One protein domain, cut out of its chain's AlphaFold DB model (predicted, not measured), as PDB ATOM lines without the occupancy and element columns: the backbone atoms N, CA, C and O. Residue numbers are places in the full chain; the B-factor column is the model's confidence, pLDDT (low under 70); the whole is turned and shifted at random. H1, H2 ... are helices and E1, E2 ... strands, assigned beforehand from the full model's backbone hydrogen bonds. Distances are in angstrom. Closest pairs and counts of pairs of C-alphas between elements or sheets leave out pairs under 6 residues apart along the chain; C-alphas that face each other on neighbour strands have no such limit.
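Overview. This is residues 10 to 104 of the 123 residues of an uncharacterized protein of Lacipirellula limnantheis (UniProt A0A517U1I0). Short helix H2 sits in the middle, with H1 across one of its ends, long helix H3 on one side and H4 beyond the other, loosely attached. Residues 74 to 86 stick out where the chain swings from H3 to H4. The printed part has 95 residues, mostly helix, in the order H1, H2, E1, H3, H4. It is only just compact, close to loose: radius of gyration of the C-alphas 14.6 A, spans 44 by 32 by 28 A.

Along the chain. H1 is residues 12 to 18, from C-alpha 12 at (171.751, 187.471, 172.305). H2 is 30 to 38, strand E1 56 to 58, H3 59 to 78, 29.0 A long. H4, 91 to 103, 18.8 A, ends at (155.253, 191.781, 166.263).

Arrangement. H1 and H2 touch, closest C-alphas Ala 16 and Leu 30, 5.6 A, at a steep tilt of 60 degrees, opposite ways. E1 pairs with no named strand; residues 10 to 11 pair antiparallel with its residues 56 to 57. H2 and H4 are near each other; H2 and H3 are apart. Every O i to N i+4 pair is within hydrogen-bond range in H2, H3 and H4; in H1, 2 of 3.

Size, cuts and confidence. The printed part has no cut. Three links are long: H1 to H2, H2 to E1, H3 to H4. pLDDT is under 70 at residues 23 to 24, 51 and 79 to 104.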
ATOM      1  N   VAL A  10     174.074 181.686 176.645       88.94
ATOM      2  CA  VAL A  10     174.115 183.141 176.660       88.94
ATOM      3  C   VAL A  10     173.005 183.666 175.770       88.94
ATOM      4  O   VAL A  10     172.727 183.162 174.678       88.94
ATOM      5  N   THR A  11     172.320 184.685 176.259       90.25
ATOM      6  CA  THR A  11     171.308 185.408 175.499       90.25
ATOM      7  C   THR A  11     171.968 186.265 174.425       90.25
ATOM      8  O   THR A  11     173.102 186.723 174.571       90.25
ATOM      9  N   LEU A  12     171.235 186.575 173.351       86.19
ATOM     10  CA  LEU A  12     171.751 187.471 172.305       86.19
ATOM     11  C   LEU A  12     172.125 188.867 172.831       86.19
ATOM     12  O   LEU A  12     172.967 189.549 172.246       86.19
ATOM     13  N   ARG A  13     171.512 189.289 173.945       88.00
ATOM     14  CA  ARG A  13     171.865 190.524 174.650       88.00
ATOM     15  C   ARG A  13     173.249 190.431 175.279       88.00
ATOM     16  O   ARG A  13     174.072 191.295 175.002       88.00
ATOM     17  N   GLU A  14     173.514 189.379 176.043       87.62
ATOM     18  CA  GLU A  14     174.817 189.169 176.689       87.62
ATOM     19  C   GLU A  14     175.948 189.066 175.659       87.62
ATOM     20  O   GLU A  14     177.029 189.612 175.863       87.62
ATOM     21  N   ILE A  15     175.693 188.457 174.497       87.25
ATOM     22  CA  ILE A  15     176.678 188.402 173.406       87.25
ATOM     23  C   ILE A  15     177.119 189.797 172.973       87.25
ATOM     24  O   ILE A  15     178.309 190.017 172.753       87.25
ATOM     25  N   ALA A  16     176.189 190.746 172.832       86.88
ATOM     26  CA  ALA A  16     176.524 192.103 172.407       86.88
ATOM     27  C   ALA A  16     177.514 192.775 173.378       86.88
ATOM     28  O   ALA A  16     178.389 193.528 172.941       86.88
ATOM     29  N   ASP A  17     177.422 192.443 174.669       85.25
ATOM     30  CA  ASP A  17     178.306 192.947 175.719       85.25
ATOM     31  C   ASP A  17     179.663 192.231 175.759       85.25
ATOM     32  O   ASP A  17     180.675 192.856 176.084       85.25
ATOM     33  N   HIS A  18     179.706 190.954 175.374       83.00
ATOM     34  CA  HIS A  18     180.931 190.153 175.296       83.00
ATOM     35  C   HIS A  18     181.689 190.297 173.969       83.00
ATOM     36  O   HIS A  18     182.847 189.891 173.867       83.00
ATOM     37  N   CYS A  19     181.073 190.891 172.946       81.88
ATOM     38  CA  CYS A  19     181.718 191.088 171.656       81.88
ATOM     39  C   CYS A  19     182.934 192.027 171.757       81.88
ATOM     40  O   CYS A  19     182.848 193.091 172.389       81.88
ATOM     41  N   PRO A  20     184.038 191.716 171.049       77.50
ATOM     42  CA  PRO A  20     185.166 192.627 170.965       77.50
ATOM     43  C   PRO A  20     184.731 193.957 170.344       77.50
ATOM     44  O   PRO A  20     183.893 194.025 169.434       77.50
ATOM     45  N   ALA A  21     185.316 195.039 170.847       77.69
ATOM     46  CA  ALA A  21     185.082 196.364 170.308       77.69
ATOM     47  C   ALA A  21     185.545 196.439 168.841       77.69
ATOM     48  O   ALA A  21     186.609 195.943 168.474       77.69
ATOM     49  N   ARG A  22     184.750 197.085 167.980       77.00
ATOM     50  CA  ARG A  22     185.123 197.321 166.574       77.00
ATOM     51  C   ARG A  22     186.234 198.377 166.473       77.00
ATOM     52  O   ARG A  22     186.554 199.032 167.458       77.00
ATOM     53  N   ARG A  23     186.741 198.639 165.254       65.00
ATOM     54  CA  ARG A  23     187.813 199.618 164.901       65.00
ATOM     55  C   ARG A  23     187.658 201.065 165.432       65.00
ATOM     56  O   ARG A  23     188.509 201.899 165.161       65.00
ATOM     57  N   ARG A  24     186.592 201.389 166.166       69.88
ATOM     58  CA  ARG A  24     186.356 202.684 166.831       69.88
ATOM     59  C   ARG A  24     185.930 202.528 168.298       69.88
ATOM     60  O   ARG A  24     185.174 203.350 168.802       69.88
ATOM     61  N   GLY A  25     186.277 201.416 168.942       73.12
ATOM     62  CA  GLY A  25     185.890 201.124 170.327       73.12
ATOM     63  C   GLY A  25     184.412 200.749 170.522       73.12
ATOM     64  O   GLY A  25     184.026 200.306 171.596       73.12
ATOM     65  N   LYS A  26     183.565 200.890 169.493       80.50
ATOM     66  CA  LYS A  26     182.127 200.618 169.603       80.50
ATOM     67  C   LYS A  26     181.840 199.120 169.556       80.50
ATOM     68  O   LYS A  26     182.253 198.437 168.612       80.50
ATOM     69  N   ARG A  27     181.091 198.630 170.544       82.56
ATOM     70  CA  ARG A  27     180.542 197.269 170.549       82.56
ATOM     71  C   ARG A  27     179.435 197.120 169.496       82.56
ATOM     72  O   ARG A  27     178.808 198.118 169.122       82.56
ATOM     73  N   PRO A  28     179.206 195.906 168.968       84.81
ATOM     74  CA  PRO A  28     178.052 195.629 168.123       84.81
ATOM     75  C   PRO A  28     176.752 195.959 168.857       84.81
ATOM     76  O   PRO A  28     176.577 195.610 170.019       84.81
ATOM     77  N   HIS A  29     175.822 196.613 168.167       88.38
ATOM     78  CA  HIS A  29     174.478 196.800 168.702       88.38
ATOM     79  C   HIS A  29     173.745 195.453 168.749       88.38
ATOM     80  O   HIS A  29     173.955 194.616 167.869       88.38
ATOM     81  N   LEU A  30     172.818 195.275 169.695       86.88
ATOM     82  CA  LEU A  30     171.999 194.062 169.822       86.88
ATOM     83  C   LEU A  30     171.348 193.647 168.490       86.88
ATOM     84  O   LEU A  30     171.407 192.485 168.102       86.88
ATOM     85  N   ALA A  31     170.827 194.611 167.726       85.56
ATOM     86  CA  ALA A  31     170.266 194.373 166.390       85.56
ATOM     87  C   ALA A  31     171.236 193.658 165.430       85.56
ATOM     88  O   ALA A  31     170.823 192.855 164.602       85.56
ATOM     89  N   THR A  32     172.540 193.926 165.549       87.38
ATOM     90  CA  THR A  32     173.567 193.259 164.739       87.38
ATOM     91  C   THR A  32     173.704 191.788 165.115       87.38
ATOM     92  O   THR A  32     173.854 190.957 164.227       87.38
ATOM     93  N   VAL A  33     173.608 191.463 166.406       88.75
ATOM     94  CA  VAL A  33     173.661 190.078 166.894       88.75
ATOM     95  C   VAL A  33     172.433 189.296 166.429       88.75
ATOM     96  O   VAL A  33     172.569 188.194 165.905       88.75
ATOM     97  N   TYR A  34     171.242 189.897 166.516       86.44
ATOM     98  CA  TYR A  34     170.034 189.326 165.915       86.44
ATOM     99  C   TYR A  34     170.219 189.090 164.415       86.44
ATOM    100  O   TYR A  34     169.909 188.014 163.914       86.44
ATOM    101  N   ARG A  35     170.793 190.056 163.690       85.62
ATOM    102  CA  ARG A  35     171.066 189.878 162.262       85.62
ATOM    103  C   ARG A  35     171.987 188.690 161.994       85.62
ATOM    104  O   ARG A  35     171.695 187.910 161.098       85.62
ATOM    105  N   TRP A  36     173.058 188.527 162.769       89.12
ATOM    106  CA  TRP A  36     173.960 187.378 162.639       89.12
ATOM    107  C   TRP A  36     173.251 186.043 162.850       89.12
ATOM    108  O   TRP A  36     173.566 185.079 162.161       89.12
ATOM    109  N   ALA A  37     172.287 185.988 163.764       87.19
ATOM    110  CA  ALA A  37     171.539 184.771 164.041       87.19
ATOM    111  C   ALA A  37     170.502 184.429 162.958       87.19
ATOM    112  O   ALA A  37     170.348 183.268 162.598       87.19
ATOM    113  N   PHE A  38     169.795 185.431 162.427       84.81
ATOM    114  CA  PHE A  38     168.675 185.203 161.502       84.81
ATOM    115  C   PHE A  38     169.059 185.278 160.021       84.81
ATOM    116  O   PHE A  38     168.538 184.514 159.217       84.81
ATOM    117  N   PHE A  39     169.971 186.179 159.659       85.31
ATOM    118  CA  PHE A  39     170.384 186.425 158.271       85.31
ATOM    119  C   PHE A  39     171.855 186.097 158.020       85.31
ATOM    120  O   PHE A  39     172.294 186.036 156.874       85.31
ATOM    121  N   GLY A  40     172.628 185.916 159.089       88.81
ATOM    122  CA  GLY A  40     174.063 185.731 158.992       88.81
ATOM    123  C   GLY A  40     174.803 186.998 158.564       88.81
ATOM    124  O   GLY A  40     174.297 188.127 158.558       88.81
ATOM    125  N   VAL A  41     176.076 186.804 158.260       86.69
ATOM    126  CA  VAL A  41     176.967 187.782 157.644       86.69
ATOM    127  C   VAL A  41     178.006 187.013 156.845       86.69
ATOM    128  O   VAL A  41     178.619 186.085 157.361       86.69
ATOM    129  N   ASP A  42     178.192 187.373 155.577       81.44
ATOM    130  CA  ASP A  42     179.142 186.695 154.688       81.44
ATOM    131  C   ASP A  42     178.956 185.166 154.638       81.44
ATOM    132  O   ASP A  42     179.929 184.414 154.623       81.44
ATOM    133  N   HIS A  43     177.695 184.717 154.622       85.62
ATOM    134  CA  HIS A  43     177.286 183.305 154.676       85.62
ATOM    135  C   HIS A  43     177.652 182.564 155.976       85.62
ATOM    136  O   HIS A  43     177.515 181.346 156.046       85.62
ATOM    137  N   VAL A  44     178.081 183.282 157.018       86.69
ATOM    138  CA  VAL A  44     178.328 182.745 158.360       86.69
ATOM    139  C   VAL A  44     177.157 183.126 159.264       86.69
ATOM    140  O   VAL A  44     176.791 184.298 159.349       86.69
ATOM    141  N   PHE A  45     176.579 182.147 159.954       90.31
ATOM    142  CA  PHE A  45     175.409 182.327 160.815       90.31
ATOM    143  C   PHE A  45     175.765 182.053 162.269       90.31
ATOM    144  O   PHE A  45     176.553 181.153 162.561       90.31
ATOM    145  N   LEU A  46     175.184 182.832 163.180       88.75
ATOM    146  CA  LEU A  46     175.273 182.544 164.605       88.75
ATOM    147  C   LEU A  46     174.244 181.464 164.947       88.75
ATOM    148  O   LEU A  46     173.041 181.687 164.822       88.75
ATOM    149  N   GLU A  47     174.723 180.302 165.378       89.31
ATOM    150  CA  GLU A  47     173.858 179.186 165.746       89.31
ATOM    151  C   GLU A  47     172.986 179.542 166.956       89.31
ATOM    152  O   GLU A  47     173.441 180.180 167.906       89.31
ATOM    153  N   LEU A  48     171.721 179.130 166.927       88.50
ATOM    154  CA  LEU A  48     170.759 179.361 167.998       88.50
ATOM    155  C   LEU A  48     170.308 178.043 168.615       88.50
ATOM    156  O   LEU A  48     169.997 177.089 167.901       88.50
ATOM    157  N   VAL A  49     170.142 178.039 169.936       85.25
ATOM    158  CA  VAL A  49     169.484 176.937 170.636       85.25
ATOM    159  C   VAL A  49     167.975 177.054 170.414       85.25
ATOM    160  O   VAL A  49     167.341 178.047 170.783       85.25
ATOM    161  N   ARG A  50     167.386 176.049 169.759       78.06
ATOM    162  CA  ARG A  50     165.952 176.026 169.433       78.06
ATOM    163  C   ARG A  50     165.104 175.742 170.673       78.06
ATOM    164  O   ARG A  50     165.516 175.016 171.567       78.06
ATOM    165  N   GLY A  51     163.887 176.286 170.691       68.88
ATOM    166  CA  GLY A  51     162.887 175.981 171.723       68.88
ATOM    167  C   GLY A  51     163.050 176.737 173.045       68.88
ATOM    168  O   GLY A  51     162.219 176.563 173.928       68.88
ATOM    169  N   ILE A  52     164.057 177.609 173.174       70.12
ATOM    170  CA  ILE A  52     164.287 178.406 174.385       70.12
ATOM    171  C   ILE A  52     163.895 179.872 174.152       70.12
ATOM    172  O   ILE A  52     164.196 180.460 173.109       70.12
ATOM    173  N   ARG A  53     163.204 180.465 175.137       72.12
ATOM    174  CA  ARG A  53     162.883 181.897 175.199       72.12
ATOM    175  C   ARG A  53     163.412 182.483 176.520       72.12
ATOM    176  O   ARG A  53     163.093 181.921 177.563       72.12
ATOM    177  N   PRO A  54     164.155 183.607 176.508       74.44
ATOM    178  CA  PRO A  54     164.592 184.375 175.335       74.44
ATOM    179  C   PRO A  54     165.551 183.579 174.436       74.44
ATOM    180  O   PRO A  54     166.118 182.582 174.865       74.44
ATOM    181  N   THR A  55     165.708 184.002 173.178       82.62
ATOM    182  CA  THR A  55     166.614 183.350 172.220       82.62
ATOM    183  C   THR A  55     168.039 183.310 172.773       82.62
ATOM    184  O   THR A  55     168.590 184.343 173.169       82.62
ATOM    185  N   GLN A  56     168.627 182.119 172.779       85.94
ATOM    186  CA  GLN A  56     169.940 181.846 173.351       85.94
ATOM    187  C   GLN A  56     170.850 181.149 172.340       85.94
ATOM    188  O   GLN A  56     170.394 180.524 171.382       85.94
ATOM    189  N   THR A  57     172.149 181.260 172.581       88.56
ATOM    190  CA  THR A  57     173.204 180.485 171.928       88.56
ATOM    191  C   THR A  57     174.155 179.945 172.994       88.56
ATOM    192  O   THR A  57     173.985 180.215 174.183       88.56
ATOM    193  N   THR A  58     175.164 179.192 172.576       88.25
ATOM    194  CA  THR A  58     176.256 178.759 173.447       88.25
ATOM    195  C   THR A  58     177.486 179.635 173.221       88.25
ATOM    196  O   THR A  58     177.714 180.135 172.117       88.25
ATOM    197  N   GLU A  59     178.327 179.800 174.241       86.06
ATOM    198  CA  GLU A  59     179.620 180.481 174.065       86.06
ATOM    199  C   GLU A  59     180.490 179.820 172.981       86.06
ATOM    200  O   GLU A  59     181.154 180.511 172.209       86.06
ATOM    201  N   ALA A  60     180.434 178.489 172.869       86.38
ATOM    202  CA  ALA A  60     181.145 177.742 171.835       86.38
ATOM    203  C   ALA A  60     180.668 178.119 170.422       86.38
ATOM    204  O   ALA A  60     181.486 178.411 169.551       86.38
ATOM    205  N   ALA A  61     179.351 178.190 170.205       87.75
ATOM    206  CA  ALA A  61     178.778 178.625 168.932       87.75
ATOM    207  C   ALA A  61     179.178 180.067 168.582       87.75
ATOM    208  O   ALA A  61     179.470 180.372 167.424       87.75
ATOM    209  N   MET A  62     179.249 180.952 169.580       87.81
ATOM    210  CA  MET A  62     179.737 182.318 169.389       87.81
ATOM    211  C   MET A  62     181.206 182.341 168.941       87.81
ATOM    212  O   MET A  62     181.558 183.081 168.021       87.81
ATOM    213  N   PHE A  63     182.066 181.544 169.577       88.12
ATOM    214  CA  PHE A  63     183.478 181.455 169.211       88.12
ATOM    215  C   PHE A  63     183.652 180.953 167.770       88.12
ATOM    216  O   PHE A  63     184.287 181.628 166.957       88.12
ATOM    217  N   LEU A  64     182.983 179.848 167.420       87.81
ATOM    218  CA  LEU A  64     182.994 179.278 166.068       87.81
ATOM    219  C   LEU A  64     182.480 180.268 165.016       87.81
ATOM    220  O   LEU A  64     183.040 180.370 163.923       87.81
ATOM    221  N   PHE A  65     181.445 181.048 165.341       89.62
ATOM    222  CA  PHE A  65     180.946 182.106 164.465       89.62
ATOM    223  C   PHE A  65     182.040 183.130 164.126       89.62
ATOM    224  O   PHE A  65     182.245 183.452 162.952       89.62
ATOM    225  N   PHE A  66     182.773 183.630 165.126       88.75
ATOM    226  CA  PHE A  66     183.836 184.608 164.892       88.75
ATOM    227  C   PHE A  66     185.040 184.016 164.160       88.75
ATOM    228  O   PHE A  66     185.594 184.689 163.287       88.75
ATOM    229  N   GLU A  67     185.421 182.774 164.457       90.00
ATOM    230  CA  GLU A  67     186.482 182.076 163.724       90.00
ATOM    231  C   GLU A  67     186.137 181.925 162.239       90.00
ATOM    232  O   GLU A  67     186.945 182.275 161.370       90.00
ATOM    233  N   ASN A  68     184.910 181.490 161.939       87.50
ATOM    234  CA  ASN A  68     184.417 181.349 160.573       87.50
ATOM    235  C   ASN A  68     184.359 182.698 159.853       87.50
ATOM    236  O   ASN A  68     184.828 182.821 158.717       87.50
ATOM    237  N   LEU A  69     183.866 183.740 160.523       88.69
ATOM    238  CA  LEU A  69     183.834 185.088 159.962       88.69
ATOM    239  C   LEU A  69     185.248 185.606 159.658       88.69
ATOM    240  O   LEU A  69     185.497 186.152 158.582       88.69
ATOM    241  N   ALA A  70     186.203 185.389 160.564       86.56
ATOM    242  CA  ALA A  70     187.600 185.755 160.355       86.56
ATOM    243  C   ALA A  70     188.241 184.957 159.206       86.56
ATOM    244  O   ALA A  70     189.042 185.505 158.445       86.56
ATOM    245  N   ALA A  71     187.896 183.677 159.043       84.81
ATOM    246  CA  ALA A  71     188.355 182.858 157.923       84.81
ATOM    247  C   ALA A  71     187.833 183.386 156.576       84.81
ATOM    248  O   ALA A  71     188.618 183.545 155.638       84.81
ATOM    249  N   VAL A  72     186.544 183.733 156.486       85.94
ATOM    250  CA  VAL A  72     185.952 184.323 155.272       85.94
ATOM    251  C   VAL A  72     186.605 185.664 154.932       85.94
ATOM    252  O   VAL A  72     186.966 185.908 153.780       85.94
ATOM    253  N   GLN A  73     186.836 186.513 155.932       84.94
ATOM    254  CA  GLN A  73     187.488 187.808 155.738       84.94
ATOM    255  C   GLN A  73     188.947 187.667 155.277       84.94
ATOM    256  O   GLN A  73     189.374 188.389 154.375       84.94
ATOM    257  N   ARG A  74     189.702 186.695 155.814       84.12
ATOM    258  CA  ARG A  74     191.060 186.372 155.336       84.12
ATOM    259  C   ARG A  74     191.058 185.900 153.882       84.12
ATOM    260  O   ARG A  74     191.854 186.401 153.091       84.12
ATOM    261  N   ARG A  75     190.135 185.003 153.510       81.62
ATOM    262  CA  ARG A  75     189.973 184.542 152.117       81.62
ATOM    263  C   ARG A  75     189.687 185.710 151.173       81.62
ATOM    264  O   ARG A  75     190.330 185.825 150.138       81.62
ATOM    265  N   ARG A  76     188.794 186.627 151.557       78.00
ATOM    266  CA  ARG A  76     188.491 187.838 150.775       78.00
ATOM    267  C   ARG A  76     189.664 188.803 150.661       78.00
ATOM    268  O   ARG A  76     189.855 189.394 149.606       78.00
ATOM    269  N   ALA A  77     190.437 188.983 151.731       75.62
ATOM    270  CA  ALA A  77     191.618 189.840 151.703       75.62
ATOM    271  C   ALA A  77     192.686 189.306 150.735       75.62
ATOM    272  O   ALA A  77     193.303 190.105 150.035       75.62
ATOM    273  N   GLY A  78     192.848 187.979 150.656       72.19
ATOM    274  CA  GLY A  78     193.698 187.323 149.657       72.19
ATOM    275  C   GLY A  78     193.114 187.337 148.239       72.19
ATOM    276  O   GLY A  78     193.863 187.410 147.275       72.19
ATOM    277  N   ALA A  79     191.784 187.340 148.101       61.66
ATOM    278  CA  ALA A  79     191.069 187.329 146.822       61.66
ATOM    279  C   ALA A  79     190.836 188.724 146.207       61.66
ATOM    280  O   ALA A  79     189.960 188.884 145.358       61.66
ATOM    281  N   LYS A  80     191.582 189.760 146.612       50.25
ATOM    282  CA  LYS A  80     191.506 191.087 145.977       50.25
ATOM    283  C   LYS A  80     192.187 191.100 144.597       50.25
ATOM    284  O   LYS A  80     193.154 191.820 144.381       50.25
ATOM    285  N   SER A  81     191.615 190.365 143.651       45.97
ATOM    286  CA  SER A  81     191.549 190.728 142.238       45.97
ATOM    287  C   SER A  81     190.150 190.359 141.728       45.97
ATOM    288  O   SER A  81     189.762 189.201 141.693       45.97
ATOM    289  N   THR A  82     189.383 191.389 141.360       45.31
ATOM    290  CA  THR A  82     188.170 191.301 140.524       45.31
ATOM    291  C   THR A  82     186.946 190.595 141.129       45.31
ATOM    292  O   THR A  82     186.831 189.377 141.116       45.31
ATOM    293  N   GLY A  83     185.938 191.370 141.543       42.78
ATOM    294  CA  GLY A  83     184.590 190.816 141.730       42.78
ATOM    295  C   GLY A  83     183.719 191.578 142.716       42.78
ATOM    296  O   GLY A  83     183.686 191.283 143.905       42.78
ATOM    297  N   LYS A  84     182.996 192.567 142.203       43.44
ATOM    298  CA  LYS A  84     182.030 193.410 142.908       43.44
ATOM    299  C   LYS A  84     180.746 192.616 143.207       43.44
ATOM    300  O   LYS A  84     179.820 192.685 142.417       43.44
ATOM    301  N   ASN A  85     180.684 191.899 144.331       43.72
ATOM    302  CA  ASN A  85     179.424 191.382 144.890       43.72
ATOM    303  C   ASN A  85     179.202 191.993 146.274       43.72
ATOM    304  O   ASN A  85     179.646 191.468 147.296       43.72
ATOM    305  N   ASP A  86     178.559 193.157 146.265       43.91
ATOM    306  CA  ASP A  86     178.202 193.919 147.452       43.91
ATOM    307  C   ASP A  86     176.805 193.467 147.901       43.91
ATOM    308  O   ASP A  86     175.797 193.816 147.287       43.91
ATOM    309  N   TRP A  87     176.739 192.631 148.941       45.41
ATOM    310  CA  TRP A  87     175.487 192.328 149.638       45.41
ATOM    311  C   TRP A  87     175.091 193.559 150.465       45.41
ATOM    312  O   TRP A  87     175.284 193.611 151.683       45.41
ATOM    313  N   VAL A  88     174.594 194.590 149.780       47.44
ATOM    314  CA  VAL A  88     174.106 195.818 150.407       47.44
ATOM    315  C   VAL A  88     172.733 195.532 150.990       47.44
ATOM    316  O   VAL A  88     171.755 195.398 150.264       47.44
ATOM    317  N   ILE A  89     172.668 195.452 152.318       49.16
ATOM    318  CA  ILE A  89     171.402 195.436 153.055       49.16
ATOM    319  C   ILE A  89     170.653 196.719 152.709       49.16
ATOM    320  O   ILE A  89     171.160 197.824 152.940       49.16
ATOM    321  N   THR A  90     169.458 196.571 152.155       58.16
ATOM    322  CA  THR A  90     168.635 197.704 151.755       58.16
ATOM    323  C   THR A  90     167.889 198.274 152.959       58.16
ATOM    324  O   THR A  90     167.820 197.699 154.050       58.16
ATOM    325  N   LYS A  91     167.329 199.470 152.782       46.50
ATOM    326  CA  LYS A  91     166.540 200.139 153.821       46.50
ATOM    327  C   LYS A  91     165.242 199.379 154.138       46.50
ATOM    328  O   LYS A  91     164.724 199.525 155.246       46.50
ATOM    329  N   ASP A  92     164.758 198.582 153.190       51.91
ATOM    330  CA  ASP A  92     163.525 197.803 153.300       51.91
ATOM    331  C   ASP A  92     163.747 196.534 154.130       51.91
ATOM    332  O   ASP A  92     162.986 196.290 155.064       51.91
ATOM    333  N   ASP A  93     164.892 195.861 153.964       54.47
ATOM    334  CA  ASP A  93     165.298 194.731 154.819       54.47
ATOM    335  C   ASP A  93     165.347 195.121 156.313       54.47
ATOM    336  O   ASP A  93     164.954 194.367 157.207       54.47
ATOM    337  N   LEU A  94     165.807 196.344 156.610       52.19
ATOM    338  CA  LEU A  94     165.837 196.883 157.975       52.19
ATOM    339  C   LEU A  94     164.444 197.250 158.503       52.19
ATOM    340  O   LEU A  94     164.216 197.218 159.717       52.19
ATOM    341  N   ARG A  95     163.523 197.651 157.622       55.84
ATOM    342  CA  ARG A  95     162.147 197.997 157.994       55.84
ATOM    343  C   ARG A  95     161.360 196.736 158.331       55.84
ATOM    344  O   ARG A  95     160.723 196.712 159.384       55.84
ATOM    345  N   ASP A  96     161.491 195.700 157.517       58.06
ATOM    346  CA  ASP A  96     160.853 194.400 157.726       58.06
ATOM    347  C   ASP A  96     161.356 193.738 159.009       58.06
ATOM    348  O   ASP A  96     160.564 193.248 159.815       58.06
ATOM    349  N   TRP A  97     162.660 193.841 159.289       55.00
ATOM    350  CA  TRP A  97     163.215 193.393 160.565       55.00
ATOM    351  C   TRP A  97     162.634 194.156 161.763       55.00
ATOM    352  O   TRP A  97     162.230 193.545 162.751       55.00
ATOM    353  N   ASN A  98     162.548 195.489 161.693       58.12
ATOM    354  CA  ASN A  98     161.975 196.281 162.785       58.12
ATOM    355  C   ASN A  98     160.484 195.988 163.001       58.12
ATOM    356  O   ASN A  98     160.023 196.022 164.143       58.12
ATOM    357  N   GLN A  99     159.731 195.703 161.936       55.25
ATOM    358  CA  GLN A  99     158.342 195.264 162.055       55.25
ATOM    359  C   GLN A  99     158.259 193.890 162.717       55.25
ATOM    360  O   GLN A  99     157.519 193.739 163.683       55.25
ATOM    361  N   TRP A 100     159.081 192.932 162.285       56.00
ATOM    362  CA  TRP A 100     159.142 191.598 162.878       56.00
ATOM    363  C   TRP A 100     159.506 191.630 164.370       56.00
ATOM    364  O   TRP A 100     158.834 191.006 165.190       56.00
ATOM    365  N   VAL A 101     160.512 192.413 164.770       53.22
ATOM    366  CA  VAL A 101     160.889 192.572 166.188       53.22
ATOM    367  C   VAL A 101     159.726 193.107 167.027       53.22
ATOM    368  O   VAL A 101     159.563 192.706 168.177       53.22
ATOM    369  N   ARG A 102     158.902 193.999 166.464       55.66
ATOM    370  CA  ARG A 102     157.746 194.577 167.162       55.66
ATOM    371  C   ARG A 102     156.564 193.615 167.273       55.66
ATOM    372  O   ARG A 102     155.779 193.753 168.203       55.66
ATOM    373  N   THR A 103     156.422 192.672 166.345       50.19
ATOM    374  CA  THR A 103     155.253 191.781 166.263       50.19
ATOM    375  C   THR A 103     155.491 190.393 166.862       50.19
ATOM    376  O   THR A 103     154.535 189.703 167.214       50.19
ATOM    377  N   THR A 104     156.743 189.965 167.041       44.00
ATOM    378  CA  THR A 104     157.062 188.572 167.397       44.00
ATOM    379  C   THR A 104     157.097 188.331 168.916       44.00
ATOM    380  O   THR A 104     158.148 188.085 169.502       44.00
TER     381      THR A 104